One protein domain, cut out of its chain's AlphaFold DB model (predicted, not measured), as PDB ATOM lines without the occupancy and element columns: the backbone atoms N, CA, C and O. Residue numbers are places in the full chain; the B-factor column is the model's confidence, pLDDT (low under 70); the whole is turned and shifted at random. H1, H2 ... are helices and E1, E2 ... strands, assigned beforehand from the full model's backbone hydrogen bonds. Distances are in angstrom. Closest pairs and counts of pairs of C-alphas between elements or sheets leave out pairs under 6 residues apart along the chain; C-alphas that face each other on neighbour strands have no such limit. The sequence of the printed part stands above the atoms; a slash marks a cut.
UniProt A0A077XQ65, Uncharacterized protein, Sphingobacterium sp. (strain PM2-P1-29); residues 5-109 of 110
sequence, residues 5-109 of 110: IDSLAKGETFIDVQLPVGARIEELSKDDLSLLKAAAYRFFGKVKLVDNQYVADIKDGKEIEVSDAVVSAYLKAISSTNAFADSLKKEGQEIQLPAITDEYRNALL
ATOM      1  N   ILE A   5      -5.919  15.717 -56.134       89.56
ATOM      2  CA  ILE A   5      -5.796  15.297 -54.736       89.56
ATOM      3  C   ILE A   5      -7.071  15.529 -53.914       89.56
ATOM      4  O   ILE A   5      -7.347  14.743 -53.015       89.56
ATOM      5  N   ASP A   6      -7.879  16.550 -54.222       90.75
ATOM      6  CA  ASP A   6      -9.142  16.799 -53.512       90.75
ATOM      7  C   ASP A   6     -10.126  15.647 -53.731       90.75
ATOM      8  O   ASP A   6     -10.755  15.182 -52.781       90.75
ATOM      9  N   SER A   7     -10.203  15.142 -54.967       90.62
ATOM     10  CA  SER A   7     -11.017  13.975 -55.314       90.62
ATOM     11  C   SER A   7     -10.551  12.715 -54.584       90.62
ATOM     12  O   SER A   7     -11.382  11.944 -54.112       90.62
ATOM     13  N   LEU A   8      -9.234  12.524 -54.442       92.06
ATOM     14  CA  LEU A   8      -8.685  11.433 -53.636       92.06
ATOM     15  C   LEU A   8      -9.029  11.631 -52.158       92.06
ATOM     16  O   LEU A   8      -9.542  10.728 -51.524       92.06
ATOM     17  N   ALA A   9      -8.811  12.811 -51.590       94.00
ATOM     18  CA  ALA A   9      -8.977  13.043 -50.160       94.00
ATOM     19  C   ALA A   9     -10.439  12.990 -49.691       94.00
ATOM     20  O   ALA A   9     -10.722  12.436 -48.629       94.00
ATOM     21  N   LYS A  10     -11.358  13.562 -50.475       93.25
ATOM     22  CA  LYS A  10     -12.776  13.735 -50.118       93.25
ATOM     23  C   LYS A  10     -13.698  12.689 -50.754       93.25
ATOM     24  O   LYS A  10     -14.873  12.644 -50.408       93.25
ATOM     25  N   GLY A  11     -13.191  11.900 -51.699       90.94
ATOM     26  CA  GLY A  11     -13.921  10.792 -52.311       90.94
ATOM     27  C   GLY A  11     -13.768   9.477 -51.545       90.94
ATOM     28  O   GLY A  11     -13.187   9.432 -50.463       90.94
ATOM     29  N   GLU A  12     -14.246   8.402 -52.168       90.94
ATOM     30  CA  GLU A  12     -14.258   7.034 -51.621       90.94
ATOM     31  C   GLU A  12     -13.248   6.111 -52.324       90.94
ATOM     32  O   GLU A  12     -13.247   4.901 -52.137       90.94
ATOM     33  N   THR A  13     -12.375   6.655 -53.180       92.81
ATOM     34  CA  THR A  13     -11.348   5.850 -53.851       92.81
ATOM     35  C   THR A  13     -10.418   5.232 -52.816       92.81
ATOM     36  O   THR A  13      -9.818   5.965 -52.033       92.81
ATOM     37  N   PHE A  14     -10.265   3.912 -52.831       94.62
ATOM     38  CA  PHE A  14      -9.331   3.237 -51.938       94.62
ATOM     39  C   PHE A  14      -7.894   3.712 -52.192       94.62
ATOM     40  O   PHE A  14      -7.423   3.700 -53.332       94.62
ATOM     41  N   ILE A  15      -7.207   4.146 -51.137       94.19
ATOM     42  CA  ILE A  15      -5.829   4.632 -51.203       94.19
ATOM     43  C   ILE A  15      -4.903   3.553 -50.660       94.19
ATOM     44  O   ILE A  15      -4.906   3.255 -49.465       94.19
ATOM     45  N   ASP A  16      -4.057   3.027 -51.536       91.44
ATOM     46  CA  ASP A  16      -2.929   2.194 -51.155       91.44
ATOM     47  C   ASP A  16      -1.637   2.836 -51.648       91.44
ATOM     48  O   ASP A  16      -1.557   3.290 -52.789       91.44
ATOM     49  N   VAL A  17      -0.637   2.896 -50.771       84.88
ATOM     50  CA  VAL A  17       0.677   3.454 -51.089       84.88
ATOM     51  C   VAL A  17       1.732   2.448 -50.683       84.88
ATOM     52  O   VAL A  17       1.936   2.176 -49.498       84.88
ATOM     53  N   GLN A  18       2.444   1.925 -51.675       78.88
ATOM     54  CA  GLN A  18       3.618   1.104 -51.428       78.88
ATOM     55  C   GLN A  18       4.801   2.013 -51.119       78.88
ATOM     56  O   GLN A  18       5.490   2.484 -52.020       78.88
ATOM     57  N   LEU A  19       5.041   2.268 -49.834       69.50
ATOM     58  CA  LEU A  19       6.242   2.974 -49.410       69.50
ATOM     59  C   LEU A  19       7.423   2.001 -49.345       69.50
ATOM     60  O   LEU A  19       7.365   1.029 -48.585       69.50
ATOM     61  N   PRO A  20       8.514   2.255 -50.086       70.25
ATOM     62  CA  PRO A  20       9.754   1.525 -49.888       70.25
ATOM     63  C   PRO A  20      10.229   1.674 -48.440       70.25
ATOM     64  O   PRO A  20      10.100   2.736 -47.825       70.25
ATOM     65  N   VAL A  21      10.813   0.611 -47.889       69.50
ATOM     66  CA  VAL A  21      11.395   0.654 -46.544       69.50
ATOM     67  C   VAL A  21      12.481   1.732 -46.507       69.50
ATOM     68  O   VAL A  21      13.460   1.655 -47.242       69.50
ATOM     69  N   GLY A  22      12.302   2.735 -45.644       68.38
ATOM     70  CA  GLY A  22      13.251   3.841 -45.487       68.38
ATOM     71  C   GLY A  22      13.114   4.974 -46.508       68.38
ATOM     72  O   GLY A  22      13.964   5.862 -46.501       68.38
ATOM     73  N   ALA A  23      12.069   4.974 -47.344       70.69
ATOM     74  CA  ALA A  23      11.821   6.058 -48.291       70.69
ATOM     75  C   ALA A  23      11.694   7.409 -47.579       70.69
ATOM     76  O   ALA A  23      10.945   7.555 -46.605       70.69
ATOM     77  N   ARG A  24      12.410   8.415 -48.087       74.31
ATOM     78  CA  ARG A  24      12.240   9.802 -47.646       74.31
ATOM     79  C   ARG A  24      11.102  10.441 -48.427       74.31
ATOM     80  O   ARG A  24      10.938  10.174 -49.609       74.31
ATOM     81  N   ILE A  25      10.354  11.345 -47.793       73.62
ATOM     82  CA  ILE A  25       9.262  12.084 -48.456       73.62
ATOM     83  C   ILE A  25       9.760  12.798 -49.727       73.62
ATOM     84  O   ILE A  25       9.046  12.859 -50.720       73.62
ATOM     85  N   GLU A  26      11.001  13.291 -49.708       74.44
ATOM     86  CA  GLU A  26      11.665  13.966 -50.833       74.44
ATOM     87  C   GLU A  26      11.970  13.038 -52.023       74.44
ATOM     88  O   GLU A  26      12.150  13.514 -53.141       74.44
ATOM     89  N   GLU A  27      12.027  11.728 -51.788       80.94
ATOM     90  CA  GLU A  27      12.317  10.700 -52.795       80.94
ATOM     91  C   GLU A  27      11.036  10.117 -53.413       80.94
ATOM     92  O   GLU A  27      11.106   9.340 -54.365       80.94
ATOM     93  N   LEU A  28       9.862  10.481 -52.885       81.56
ATOM     94  CA  LEU A  28       8.579   9.998 -53.384       81.56
ATOM     95  C   LEU A  28       8.186  10.691 -54.686       81.56
ATOM     96  O   LEU A  28       8.420  11.886 -54.892       81.56
ATOM     97  N   SER A  29       7.512   9.939 -55.556       86.19
ATOM     98  CA  SER A  29       6.883  10.523 -56.732       86.19
ATOM     99  C   SER A  29       5.788  11.518 -56.318       86.19
ATOM    100  O   SER A  29       5.239  11.463 -55.214       86.19
ATOM    101  N   LYS A  30       5.431  12.439 -57.221       86.75
ATOM    102  CA  LYS A  30       4.319  13.375 -56.977       86.75
ATOM    103  C   LYS A  30       2.993  12.648 -56.739       86.75
ATOM    104  O   LYS A  30       2.161  13.156 -55.986       86.75
ATOM    105  N   ASP A  31       2.813  11.488 -57.360       87.62
ATOM    106  CA  ASP A  31       1.596  10.691 -57.245       87.62
ATOM    107  C   ASP A  31       1.543   9.993 -55.881       87.62
ATOM    108  O   ASP A  31       0.556  10.152 -55.165       87.62
ATOM    109  N   ASP A  32       2.637   9.354 -55.451       88.69
ATOM    110  CA  ASP A  32       2.738   8.744 -54.114       88.69
ATOM    111  C   ASP A  32       2.564   9.790 -53.012       88.69
ATOM    112  O   ASP A  32       1.829   9.578 -52.049       88.69
ATOM    113  N   LEU A  33       3.184  10.964 -53.174       89.25
ATOM    114  CA  LEU A  33       3.016  12.072 -52.238       89.25
ATOM    115  C   LEU A  33       1.558  12.552 -52.184       89.25
ATOM    116  O   LEU A  33       1.062  12.882 -51.106       89.25
ATOM    117  N   SER A  34       0.867  12.591 -53.325       91.06
ATOM    118  CA  SER A  34      -0.545  12.981 -53.386       91.06
ATOM    119  C   SER A  34      -1.443  11.950 -52.703       91.06
ATOM    120  O   SER A  34      -2.333  12.333 -51.943       91.06
ATOM    121  N   LEU A  35      -1.176  10.658 -52.908       92.88
ATOM    122  CA  LEU A  35      -1.879   9.572 -52.228       92.88
ATOM    123  C   LEU A  35      -1.648   9.619 -50.713       92.88
ATOM    124  O   LEU A  35      -2.613   9.553 -49.956       92.88
ATOM    125  N   LEU A  36      -0.410   9.828 -50.253       92.75
ATOM    126  CA  LEU A  36      -0.114   9.986 -48.825       92.75
ATOM    127  C   LEU A  36      -0.818  11.195 -48.214       92.75
ATOM    128  O   LEU A  36      -1.406  11.095 -47.144       92.75
ATOM    129  N   LYS A  37      -0.779  12.351 -48.876       94.00
ATOM    130  CA  LYS A  37      -1.465  13.555 -48.392       94.00
ATOM    131  C   LYS A  37      -2.984  13.345 -48.309       94.00
ATOM    132  O   LYS A  37      -3.602  13.756 -47.327       94.00
ATOM    133  N   ALA A  38      -3.579  12.667 -49.291       95.50
ATOM    134  CA  ALA A  38      -4.995  12.304 -49.270       95.50
ATOM    135  C   ALA A  38      -5.326  11.276 -48.169       95.50
ATOM    136  O   ALA A  38      -6.309  11.444 -47.449       95.50
ATOM    137  N   ALA A  39      -4.482  10.259 -47.969       95.62
ATOM    138  CA  ALA A  39      -4.634   9.298 -46.878       95.62
ATOM    139  C   ALA A  39      -4.531   9.983 -45.507       95.62
ATOM    140  O   ALA A  39      -5.365   9.746 -44.635       95.62
ATOM    141  N   ALA A  40      -3.566  10.892 -45.337       96.00
ATOM    142  CA  ALA A  40      -3.428  11.708 -44.137       96.00
ATOM    143  C   ALA A  40      -4.679  12.566 -43.892       96.00
ATOM    144  O   ALA A  40      -5.163  12.627 -42.766       96.00
ATOM    145  N   TYR A  41      -5.256  13.180 -44.932       97.12
ATOM    146  CA  TYR A  41      -6.497  13.951 -44.810       97.12
ATOM    147  C   TYR A  41      -7.658  13.129 -44.230       97.12
ATOM    148  O   TYR A  41      -8.399  13.623 -43.367       97.12
ATOM    149  N   ARG A  42      -7.817  11.882 -44.698       97.06
ATOM    150  CA  ARG A  42      -8.853  10.957 -44.215       97.06
ATOM    151  C   ARG A  42      -8.552  10.467 -42.802       97.06
ATOM    152  O   ARG A  42      -9.423  10.550 -41.940       97.06
ATOM    153  N   PHE A  43      -7.308  10.063 -42.543       97.62
ATOM    154  CA  PHE A  43      -6.840   9.631 -41.226       97.62
ATOM    155  C   PHE A  43      -7.061  10.711 -40.163       97.62
ATOM    156  O   PHE A  43      -7.737  10.472 -39.167       97.62
ATOM    157  N   PHE A  44      -6.578  11.933 -40.398       97.12
ATOM    158  CA  PHE A  44      -6.736  13.043 -39.456       97.12
ATOM    159  C   PHE A  44      -8.192  13.505 -39.305       97.12
ATOM    160  O   PHE A  44      -8.522  14.129 -38.304       97.12
ATOM    161  N   GLY A  45      -9.094  13.139 -40.221       96.69
ATOM    162  CA  GLY A  45     -10.539  13.304 -40.020       96.69
ATOM    163  C   GLY A  45     -11.120  12.430 -38.899       96.69
ATOM    164  O   GLY A  45     -12.214  12.708 -38.412       96.69
ATOM    165  N   LYS A  46     -10.390  11.396 -38.470       97.12
ATOM    166  CA  LYS A  46     -10.744  10.488 -37.368       97.12
ATOM    167  C   LYS A  46      -9.881  10.688 -36.119       97.12
ATOM    168  O   LYS A  46     -10.060   9.974 -35.134       97.12
ATOM    169  N   VAL A  47      -8.954  11.646 -36.142       97.31
ATOM    170  CA  VAL A  47      -8.064  11.945 -35.014       97.31
ATOM    171  C   VAL A  47      -8.579  13.153 -34.249       97.31
ATOM    172  O   VAL A  47      -8.933  14.174 -34.833       97.31
ATOM    173  N   LYS A  48      -8.570  13.057 -32.922       97.00
ATOM    174  CA  LYS A  48      -8.864  14.167 -32.014       97.00
ATOM    175  C   LYS A  48      -7.729  14.341 -31.022       97.00
ATOM    176  O   LYS A  48      -7.041  13.382 -30.684       97.00
ATOM    177  N   LEU A  49      -7.559  15.568 -30.545       97.69
ATOM    178  CA  LEU A  49      -6.715  15.847 -29.394       97.69
ATOM    179  C   LEU A  49      -7.571  15.737 -28.126       97.69
ATOM    180  O   LEU A  49      -8.567  16.448 -27.999       97.69
ATOM    181  N   VAL A  50      -7.195  14.850 -27.209       96.81
ATOM    182  CA  VAL A  50      -7.852  14.646 -25.910       96.81
ATOM    183  C   VAL A  50      -6.764  14.618 -24.849       96.81
ATOM    184  O   VAL A  50      -5.811  13.866 -24.994       96.81
ATOM    185  N   ASP A  51      -6.864  15.465 -23.823       94.75
ATOM    186  CA  ASP A  51      -5.882  15.539 -22.729       94.75
ATOM    187  C   ASP A  51      -4.417  15.620 -23.209       94.75
ATOM    188  O   ASP A  51      -3.525  14.962 -22.680       94.75
ATOM    189  N   ASN A  52      -4.173  16.447 -24.235       95.94
ATOM    190  CA  ASN A  52      -2.866  16.627 -24.880       95.94
ATOM    191  C   ASN A  52      -2.299  15.354 -25.549       95.94
ATOM    192  O   ASN A  52      -1.088  15.199 -25.676       95.94
ATOM    193  N   GLN A  53      -3.175  14.445 -25.981       97.19
ATOM    194  CA  GLN A  53      -2.836  13.203 -26.672       97.19
ATOM    195  C   GLN A  53      -3.670  13.071 -27.947       97.19
ATOM    196  O   GLN A  53      -4.883  13.291 -27.941       97.19
ATOM    197  N   TYR A  54      -3.040  12.693 -29.056       98.25
ATOM    198  CA  TYR A  54      -3.774  12.331 -30.264       98.25
ATOM    199  C   TYR A  54      -4.419  10.956 -30.097       98.25
ATOM    200  O   TYR A  54      -3.730   9.969 -29.838       98.25
ATOM    201  N   VAL A  55      -5.732  10.892 -30.293       97.50
ATOM    202  CA  VAL A  55      -6.533   9.667 -30.251       97.50
ATOM    203  C   VAL A  55      -7.203   9.488 -31.605       97.50
ATOM    204  O   VAL A  55      -7.911  10.383 -32.066       97.50
ATOM    205  N   ALA A  56      -6.970   8.344 -32.242       96.88
ATOM    206  CA  ALA A  56      -7.622   7.963 -33.489       96.88
ATOM    207  C   ALA A  56      -8.795   7.017 -33.201       96.88
ATOM    208  O   ALA A  56      -8.616   6.010 -32.518       96.88
ATOM    209  N   ASP A  57      -9.969   7.324 -33.746       95.81
ATOM    210  CA  ASP A  57     -11.134   6.433 -33.745       95.81
ATOM    211  C   ASP A  57     -11.219   5.719 -35.102       95.81
ATOM    212  O   ASP A  57     -11.927   6.158 -36.008       95.81
ATOM    213  N   ILE A  58     -10.369   4.702 -35.279       94.50
ATOM    214  CA  ILE A  58     -10.245   3.914 -36.515       94.50
ATOM    215  C   ILE A  58     -10.076   2.444 -36.134       94.50
ATOM    216  O   ILE A  58      -9.142   2.101 -35.404       94.50
ATOM    217  N   LYS A  59     -10.950   1.566 -36.638       90.00
ATOM    218  CA  LYS A  59     -10.844   0.112 -36.401       90.00
ATOM    219  C   LYS A  59      -9.910  -0.583 -37.384       90.00
ATOM    220  O   LYS A  59      -9.129  -1.445 -36.989       90.00
ATOM    221  N   ASP A  60     -10.014  -0.202 -38.647       91.88
ATOM    222  CA  ASP A  60      -9.216  -0.698 -39.761       91.88
ATOM    223  C   ASP A  60      -9.172   0.363 -40.869       91.88
ATOM    224  O   ASP A  60      -9.882   1.372 -40.827       91.88
ATOM    225  N   GLY A  61      -8.304   0.165 -41.854       92.75
ATOM    226  CA  GLY A  61      -8.127   1.114 -42.938       92.75
ATOM    227  C   GLY A  61      -9.326   1.213 -43.879       92.75
ATOM    228  O   GLY A  61      -9.571   2.289 -44.430       92.75
ATOM    229  N   LYS A  62     -10.131   0.149 -44.009       94.94
ATOM    230  CA  LYS A  62     -11.330   0.164 -44.863       94.94
ATOM    231  C   LYS A  62     -12.351   1.183 -44.376       94.94
ATOM    232  O   LYS A  62     -13.001   1.804 -45.203       94.94
ATOM    233  N   GLU A  63     -12.441   1.426 -43.066       95.69
ATOM    234  CA  GLU A  63     -13.317   2.460 -42.493       95.69
ATOM    235  C   GLU A  63     -13.077   3.865 -43.081       95.69
ATOM    236  O   GLU A  63     -13.973   4.711 -43.085       95.69
ATOM    237  N   ILE A  64     -11.861   4.128 -43.568       96.12
ATOM    238  CA  ILE A  64     -11.475   5.401 -44.181       96.12
ATOM    239  C   ILE A  64     -10.975   5.241 -45.619       96.12
ATOM    240  O   ILE A  64     -10.343   6.153 -46.151       96.12
ATOM    241  N   GLU A  65     -11.253   4.102 -46.255       97.50
ATOM    242  CA  GLU A  65     -10.826   3.798 -47.623       97.50
ATOM    243  C   GLU A  65      -9.299   3.937 -47.823       97.50
ATOM    244  O   GLU A  65      -8.827   4.443 -48.842       97.50
ATOM    245  N   VAL A  66      -8.499   3.534 -46.833       96.31
ATOM    246  CA  VAL A  66      -7.024   3.558 -46.862       96.31
ATOM    247  C   VAL A  66      -6.494   2.162 -46.531       96.31
ATOM    248  O   VAL A  66      -7.111   1.424 -45.771       96.31
ATOM    249  N   SER A  67      -5.344   1.759 -47.069       95.88
ATOM    250  CA  SER A  67      -4.757   0.466 -46.709       95.88
ATOM    251  C   SER A  67      -4.315   0.397 -45.242       95.88
ATOM    252  O   SER A  67      -3.794   1.360 -44.670       95.88
ATOM    253  N   ASP A  68      -4.483  -0.777 -44.626       94.19
ATOM    254  CA  ASP A  68      -4.131  -1.011 -43.216       94.19
ATOM    255  C   ASP A  68      -2.658  -0.701 -42.922       94.19
ATOM    256  O   ASP A  68      -2.318  -0.248 -41.828       94.19
ATOM    257  N   ALA A  69      -1.775  -0.912 -43.900       91.88
ATOM    258  CA  ALA A  69      -0.356  -0.596 -43.787       91.88
ATOM    259  C   ALA A  69      -0.122   0.913 -43.604       91.88
ATOM    260  O   ALA A  69       0.629   1.321 -42.714       91.88
ATOM    261  N   VAL A  70      -0.804   1.743 -44.400       92.44
ATOM    262  CA  VAL A  70      -0.713   3.206 -44.311       92.44
ATOM    263  C   VAL A  70      -1.344   3.703 -43.007       92.44
ATOM    264  O   VAL A  70      -0.736   4.506 -42.298       92.44
ATOM    265  N   VAL A  71      -2.510   3.171 -42.621       95.06
ATOM    266  CA  VAL A  71      -3.144   3.508 -41.334       95.06
ATOM    267  C   VAL A  71      -2.251   3.141 -40.152       95.06
ATOM    268  O   VAL A  71      -2.047   3.960 -39.257       95.06
ATOM    269  N   SER A  72      -1.648   1.952 -40.168       93.06
ATOM    270  CA  SER A  72      -0.723   1.504 -39.121       93.06
ATOM    271  C   SER A  72       0.495   2.421 -38.999       93.06
ATOM    272  O   SER A  72       0.944   2.714 -37.888       93.06
ATOM    273  N   ALA A  73       1.018   2.920 -40.125       91.62
ATOM    274  CA  ALA A  73       2.114   3.881 -40.122       91.62
ATOM    275  C   ALA A  73       1.710   5.206 -39.453       91.62
ATOM    276  O   ALA A  73       2.463   5.723 -38.625       91.62
ATOM    277  N   TYR A  74       0.512   5.726 -39.739       94.50
ATOM    278  CA  TYR A  74       0.018   6.947 -39.097       94.50
ATOM    279  C   TYR A  74      -0.308   6.762 -37.614       94.50
ATOM    280  O   TYR A  74       0.064   7.615 -36.809       94.50
ATOM    281  N   LEU A  75      -0.913   5.635 -37.224       95.31
ATOM    282  CA  LEU A  75      -1.130   5.286 -35.815       95.31
ATOM    283  C   LEU A  75       0.195   5.255 -35.042       95.31
ATOM    284  O   LEU A  75       0.307   5.827 -33.956       95.31
ATOM    285  N   LYS A  76       1.232   4.648 -35.627       94.44
ATOM    286  CA  LYS A  76       2.577   4.627 -35.041       94.44
ATOM    287  C   LYS A  76       3.179   6.029 -34.930       94.44
ATOM    288  O   LYS A  76       3.823   6.330 -33.924       94.44
ATOM    289  N   ALA A  77       2.977   6.878 -35.938       93.69
ATOM    290  CA  ALA A  77       3.465   8.253 -35.932       93.69
ATOM    291  C   ALA A  77       2.831   9.069 -34.795       93.69
ATOM    292  O   ALA A  77       3.567   9.621 -33.977       93.69
ATOM    293  N   ILE A  78       1.496   9.071 -34.669       96.12
ATOM    294  CA  ILE A  78       0.820   9.809 -33.588       96.12
ATOM    295  C   ILE A  78       1.161   9.244 -32.204       96.12
ATOM    296  O   ILE A  78       1.379  10.011 -31.273       96.12
ATOM    297  N   SER A  79       1.308   7.919 -32.078       96.62
ATOM    298  CA  SER A  79       1.725   7.272 -30.828       96.62
ATOM    299  C   SER A  79       3.139   7.694 -30.414       96.62
ATOM    300  O   SER A  79       3.398   7.937 -29.237       96.62
ATOM    301  N   SER A  80       4.043   7.856 -31.384       96.62
ATOM    302  CA  SER A  80       5.407   8.332 -31.136       96.62
ATOM    303  C   SER A  80       5.429   9.814 -30.739       96.62
ATOM    304  O   SER A  80       6.167  10.188 -29.830       96.62
ATOM    305  N   THR A  81       4.599  10.658 -31.364       95.94
ATOM    306  CA  THR A  81       4.434  12.072 -30.976       95.94
ATOM    307  C   THR A  81       3.872  12.217 -29.563       95.94
ATOM    308  O   THR A  81       4.391  13.004 -28.776       95.94
ATOM    309  N   ASN A  82       2.861  11.423 -29.225       97.62
ATOM    310  CA  ASN A  82       2.285  11.339 -27.887       97.62
ATOM    311  C   ASN A  82       3.339  10.945 -26.837       97.62
ATOM    312  O   ASN A  82       3.524  11.644 -25.843       97.62
ATOM    313  N   ALA A  83       4.097   9.872 -27.098       97.19
ATOM    314  CA  ALA A  83       5.161   9.418 -26.204       97.19
ATOM    315  C   ALA A  83       6.264  10.474 -26.020       97.19
ATOM    316  O   ALA A  83       6.809  10.625 -24.927       97.19
ATOM    317  N   PHE A  84       6.580  11.222 -27.079       96.00
ATOM    318  CA  PHE A  84       7.520  12.336 -27.010       96.00
ATOM    319  C   PHE A  84       6.993  13.478 -26.131       96.00
ATOM    320  O   PHE A  84       7.715  13.940 -25.248       96.00
ATOM    321  N   ALA A  85       5.731  13.886 -26.306       95.81
ATOM    322  CA  ALA A  85       5.100  14.899 -25.460       95.81
ATOM    323  C   ALA A  85       5.092  14.486 -23.976       95.81
ATOM    324  O   ALA A  85       5.433  15.291 -23.106       95.81
ATOM    325  N   ASP A  86       4.800  13.215 -23.688       95.88
ATOM    326  CA  ASP A  86       4.859  12.667 -22.330       95.88
ATOM    327  C   ASP A  86       6.279  12.654 -21.754       95.88
ATOM    328  O   ASP A  86       6.460  12.893 -20.557       95.88
ATOM    329  N   SER A  87       7.295  12.375 -22.578       96.19
ATOM    330  CA  SER A  87       8.700  12.434 -22.153       96.19
ATOM    331  C   SER A  87       9.079  13.848 -21.732       96.19
ATOM    332  O   SER A  87       9.579  14.048 -20.628       96.19
ATOM    333  N   LEU A  88       8.758  14.840 -22.564       95.50
ATOM    334  CA  LEU A  88       9.049  16.238 -22.256       95.50
ATOM    335  C   LEU A  88       8.308  16.705 -20.997       95.50
ATOM    336  O   LEU A  88       8.896  17.358 -20.137       95.50
ATOM    337  N   LYS A  89       7.048  16.287 -20.811       94.56
ATOM    338  CA  LYS A  89       6.294  16.557 -19.580       94.56
ATOM    339  C   LYS A  89       6.988  15.991 -18.335       94.56
ATOM    340  O   LYS A  89       7.056  16.680 -17.319       94.56
ATOM    341  N   LYS A  90       7.537  14.772 -18.402       93.88
ATOM    342  CA  LYS A  90       8.311  14.160 -17.299       93.88
ATOM    343  C   LYS A  90       9.614  14.907 -17.006       93.88
ATOM    344  O   LYS A  90      10.051  14.928 -15.860       93.88
ATOM    345  N   GLU A  91      10.200  15.537 -18.017       95.56
ATOM    346  CA  GLU A  91      11.386  16.395 -17.904       95.56
ATOM    347  C   GLU A  91      11.051  17.833 -17.453       95.56
ATOM    348  O   GLU A  91      11.938  18.681 -17.357       95.56
ATOM    349  N   GLY A  92       9.778  18.125 -17.153       95.06
ATOM    350  CA  GLY A  92       9.311  19.451 -16.735       95.06
ATOM    351  C   GLY A  92       9.124  20.444 -17.889       95.06
ATOM    352  O   GLY A  92       8.910  21.630 -17.645       95.06
ATOM    353  N   GLN A  93       9.190  19.977 -19.136       93.00
ATOM    354  CA  GLN A  93       9.018  20.760 -20.360       93.00
ATOM    355  C   GLN A  93       7.677  20.416 -21.021       93.00
ATOM    356  O   GLN A  93       7.615  19.750 -22.048       93.00
ATOM    357  N   GLU A  94       6.565  20.834 -20.422       91.19
ATOM    358  CA  GLU A  94       5.252  20.544 -21.001       91.19
ATOM    359  C   GLU A  94       5.053  21.286 -22.335       91.19
ATOM    360  O   GLU A  94       5.074  22.515 -22.393       91.19
ATOM    361  N   ILE A  95       4.833  20.524 -23.411       93.38
ATOM    362  CA  ILE A  95       4.427  21.050 -24.716       93.38
ATOM    363  C   ILE A  95       2.925  20.866 -24.909       93.38
ATOM    364  O   ILE A  95       2.350  19.879 -24.456       93.38
ATOM    365  N   GLN A  96       2.301  21.800 -25.619       95.19
ATOM    366  CA  GLN A  96       0.910  21.678 -26.045       95.19
ATOM    367  C   GLN A  96       0.881  21.207 -27.496       95.19
ATOM    368  O   GLN A  96       1.383  21.893 -28.390       95.19
ATOM    369  N   LEU A  97       0.319  20.025 -27.726       95.69
ATOM    370  CA  LEU A  97       0.095  19.511 -29.066       95.69
ATOM    371  C   LEU A  97      -1.035  20.314 -29.732       95.69
ATOM    372  O   LEU A  97      -2.036  20.629 -29.086       95.69
ATOM    373  N   PRO A  98      -0.898  20.677 -31.017       95.12
ATOM    374  CA  PRO A  98      -1.941  21.406 -31.720       95.12
ATOM    375  C   PRO A  98      -3.174  20.525 -31.949       95.12
ATOM    376  O   PRO A  98      -3.073  19.335 -32.236       95.12
ATOM    377  N   ALA A  99      -4.362  21.124 -31.873       95.44
ATOM    378  CA  ALA A  99      -5.583  20.441 -32.277       95.44
ATOM    379  C   ALA A  99      -5.572  20.157 -33.789       95.44
ATOM    380  O   ALA A  99      -5.078  20.957 -34.586       95.44
ATOM    381  N   ILE A 100      -6.173  19.037 -34.187       95.12
ATOM    382  CA  ILE A 100      -6.407  18.728 -35.597       95.12
ATOM    383  C   ILE A 100      -7.608  19.549 -36.073       95.12
ATOM    384  O   ILE A 100      -8.744  19.260 -35.699       95.12
ATOM    385  N   THR A 101      -7.355  20.589 -36.871       95.06
ATOM    386  CA  THR A 101      -8.403  21.465 -37.419       95.06
ATOM    387  C   THR A 101      -8.693  21.166 -38.886       95.06
ATOM    388  O   THR A 101      -7.893  20.534 -39.588       95.06
ATOM    389  N   ASP A 102      -9.826  21.658 -39.386       93.25
ATOM    390  CA  ASP A 102     -10.129  21.576 -40.814       93.25
ATOM    391  C   ASP A 102      -9.138  22.393 -41.651       93.25
ATOM    392  O   ASP A 102      -8.794  21.978 -42.755       93.25
ATOM    393  N   GLU A 103      -8.599  23.503 -41.139       94.75
ATOM    394  CA  GLU A 103      -7.534  24.254 -41.816       94.75
ATOM    395  C   GLU A 103      -6.267  23.414 -41.971       94.75
ATOM    396  O   GLU A 103      -5.687  23.398 -43.059       94.75
ATOM    397  N   TYR A 104      -5.857  22.693 -40.919       93.62
ATOM    398  CA  TYR A 104      -4.724  21.769 -40.987       93.62
ATOM    399  C   TYR A 104      -4.969  20.685 -42.037       93.62
ATOM    400  O   TYR A 104      -4.134  20.470 -42.917       93.62
ATOM    401  N   ARG A 105      -6.146  20.052 -42.003       95.12
ATOM    402  CA  ARG A 105      -6.511  19.014 -42.975       95.12
ATOM    403  C   ARG A 105      -6.512  19.565 -44.399       95.12
ATOM    404  O   ARG A 105      -5.884  18.989 -45.279       95.12
ATOM    405  N   ASN A 106      -7.132  20.717 -44.631       94.00
ATOM    406  CA  ASN A 106      -7.162  21.359 -45.946       94.00
ATOM    407  C   ASN A 106      -5.773  21.824 -46.412       94.00
ATOM    408  O   ASN A 106      -5.526  21.898 -47.615       94.00
ATOM    409  N   ALA A 107      -4.844  22.121 -45.498       92.50
ATOM    410  CA  ALA A 107      -3.462  22.435 -45.849       92.50
ATOM    411  C   ALA A 107      -2.702  21.222 -46.413       92.50
ATOM    412  O   ALA A 107      -1.808  21.414 -47.234       92.50
ATOM    413  N   LEU A 108      -3.089  19.990 -46.056       91.44
ATOM    414  CA  LEU A 108      -2.511  18.770 -46.638       91.44
ATOM    415  C   LEU A 108      -2.779  18.662 -48.144       91.44
ATOM    416  O   LEU A 108      -1.996  18.043 -48.858       91.44
ATOM    417  N   LEU A 109      -3.857  19.280 -48.634       91.19
ATOM    418  CA  LEU A 109      -4.296  19.198 -50.031       91.19
ATOM    419  C   LEU A 109      -3.637  20.250 -50.939       91.19
ATOM    420  O   LEU A 109      -3.943  20.324 -52.131       91.19
TER     421      LEU A 109
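This is residues 5 to 109 of the 110 residues of an uncharacterized protein of Sphingobacterium sp. (strain PM2-P1-29) (UniProt A0A077XQ65). Three helices cluster at one end, H1 and H5 packed on H2, while the long helix H4 starts beside the last residues of H2 and runs out along the length, with the small hairpin of E1 and E2 beside it. Residues 91 to 101 fold back from the far end of H4 to H5, and residues 11 to 29 make a long loop at the cluster's end. The printed part has 105 residues, mostly helix, in the order H1 H2 E1 E2 H3 H4 H5; the sheet, order E1 - E2, is antiparallel. The whole is compact, radius of gyration of the C-alphas 14.5 A, yet elongated, 43 by 27 by 25 A.

E1, residues 47 to 50, and E2, residues 53 to 56, form an antiparallel hairpin at 146 degrees, with N 48 and O 55 2.9 A apart, within hydrogen-bond range. The closest C-alphas of E2 and H4, residues 68 to 90, are those of Gln 53 and Asn 82, 5.6 A. H2, residues 30 to 44, is the hub. Its residues 39 to 43 touch H4 at a steep tilt of 62 degrees, closest C-alphas Phe 43 and Val 71, 7.2 A. H1, residues 5 to 10, touches H2 at a shallow tilt of 20 degrees, the same way, closest C-alphas Ala 9 and Ala 38, 4.1 A. H5, residues 102 to 108, touches H2 at a shallow tilt of 19 degrees, opposite ways, closest C-alphas Tyr 41 and Arg 105, 5.4 A. H3, residues 61 to 64, touches H4 only at the corner, closest C-alphas Gly 61 and Asp 68, 4.5 A. Every O i to N i+4 pair is within hydrogen-bond range in H1, H2, H4 and H5; H3 is too short for one.

H1 begins at C-alpha 5 (-5.796, 15.297, -54.736). H2 measures 20.7 A and H4 32.5 A, ending at C-alpha 90 (8.311, 14.160, -17.299).

The C-alphas farthest apart, of Thr 13 and Gly 92, are 44.6 A apart. The printed part has no cut. The links H1 to H2 and H4 to H5 are long. Residues 19, 21 and 22 are under 70 in pLDDT.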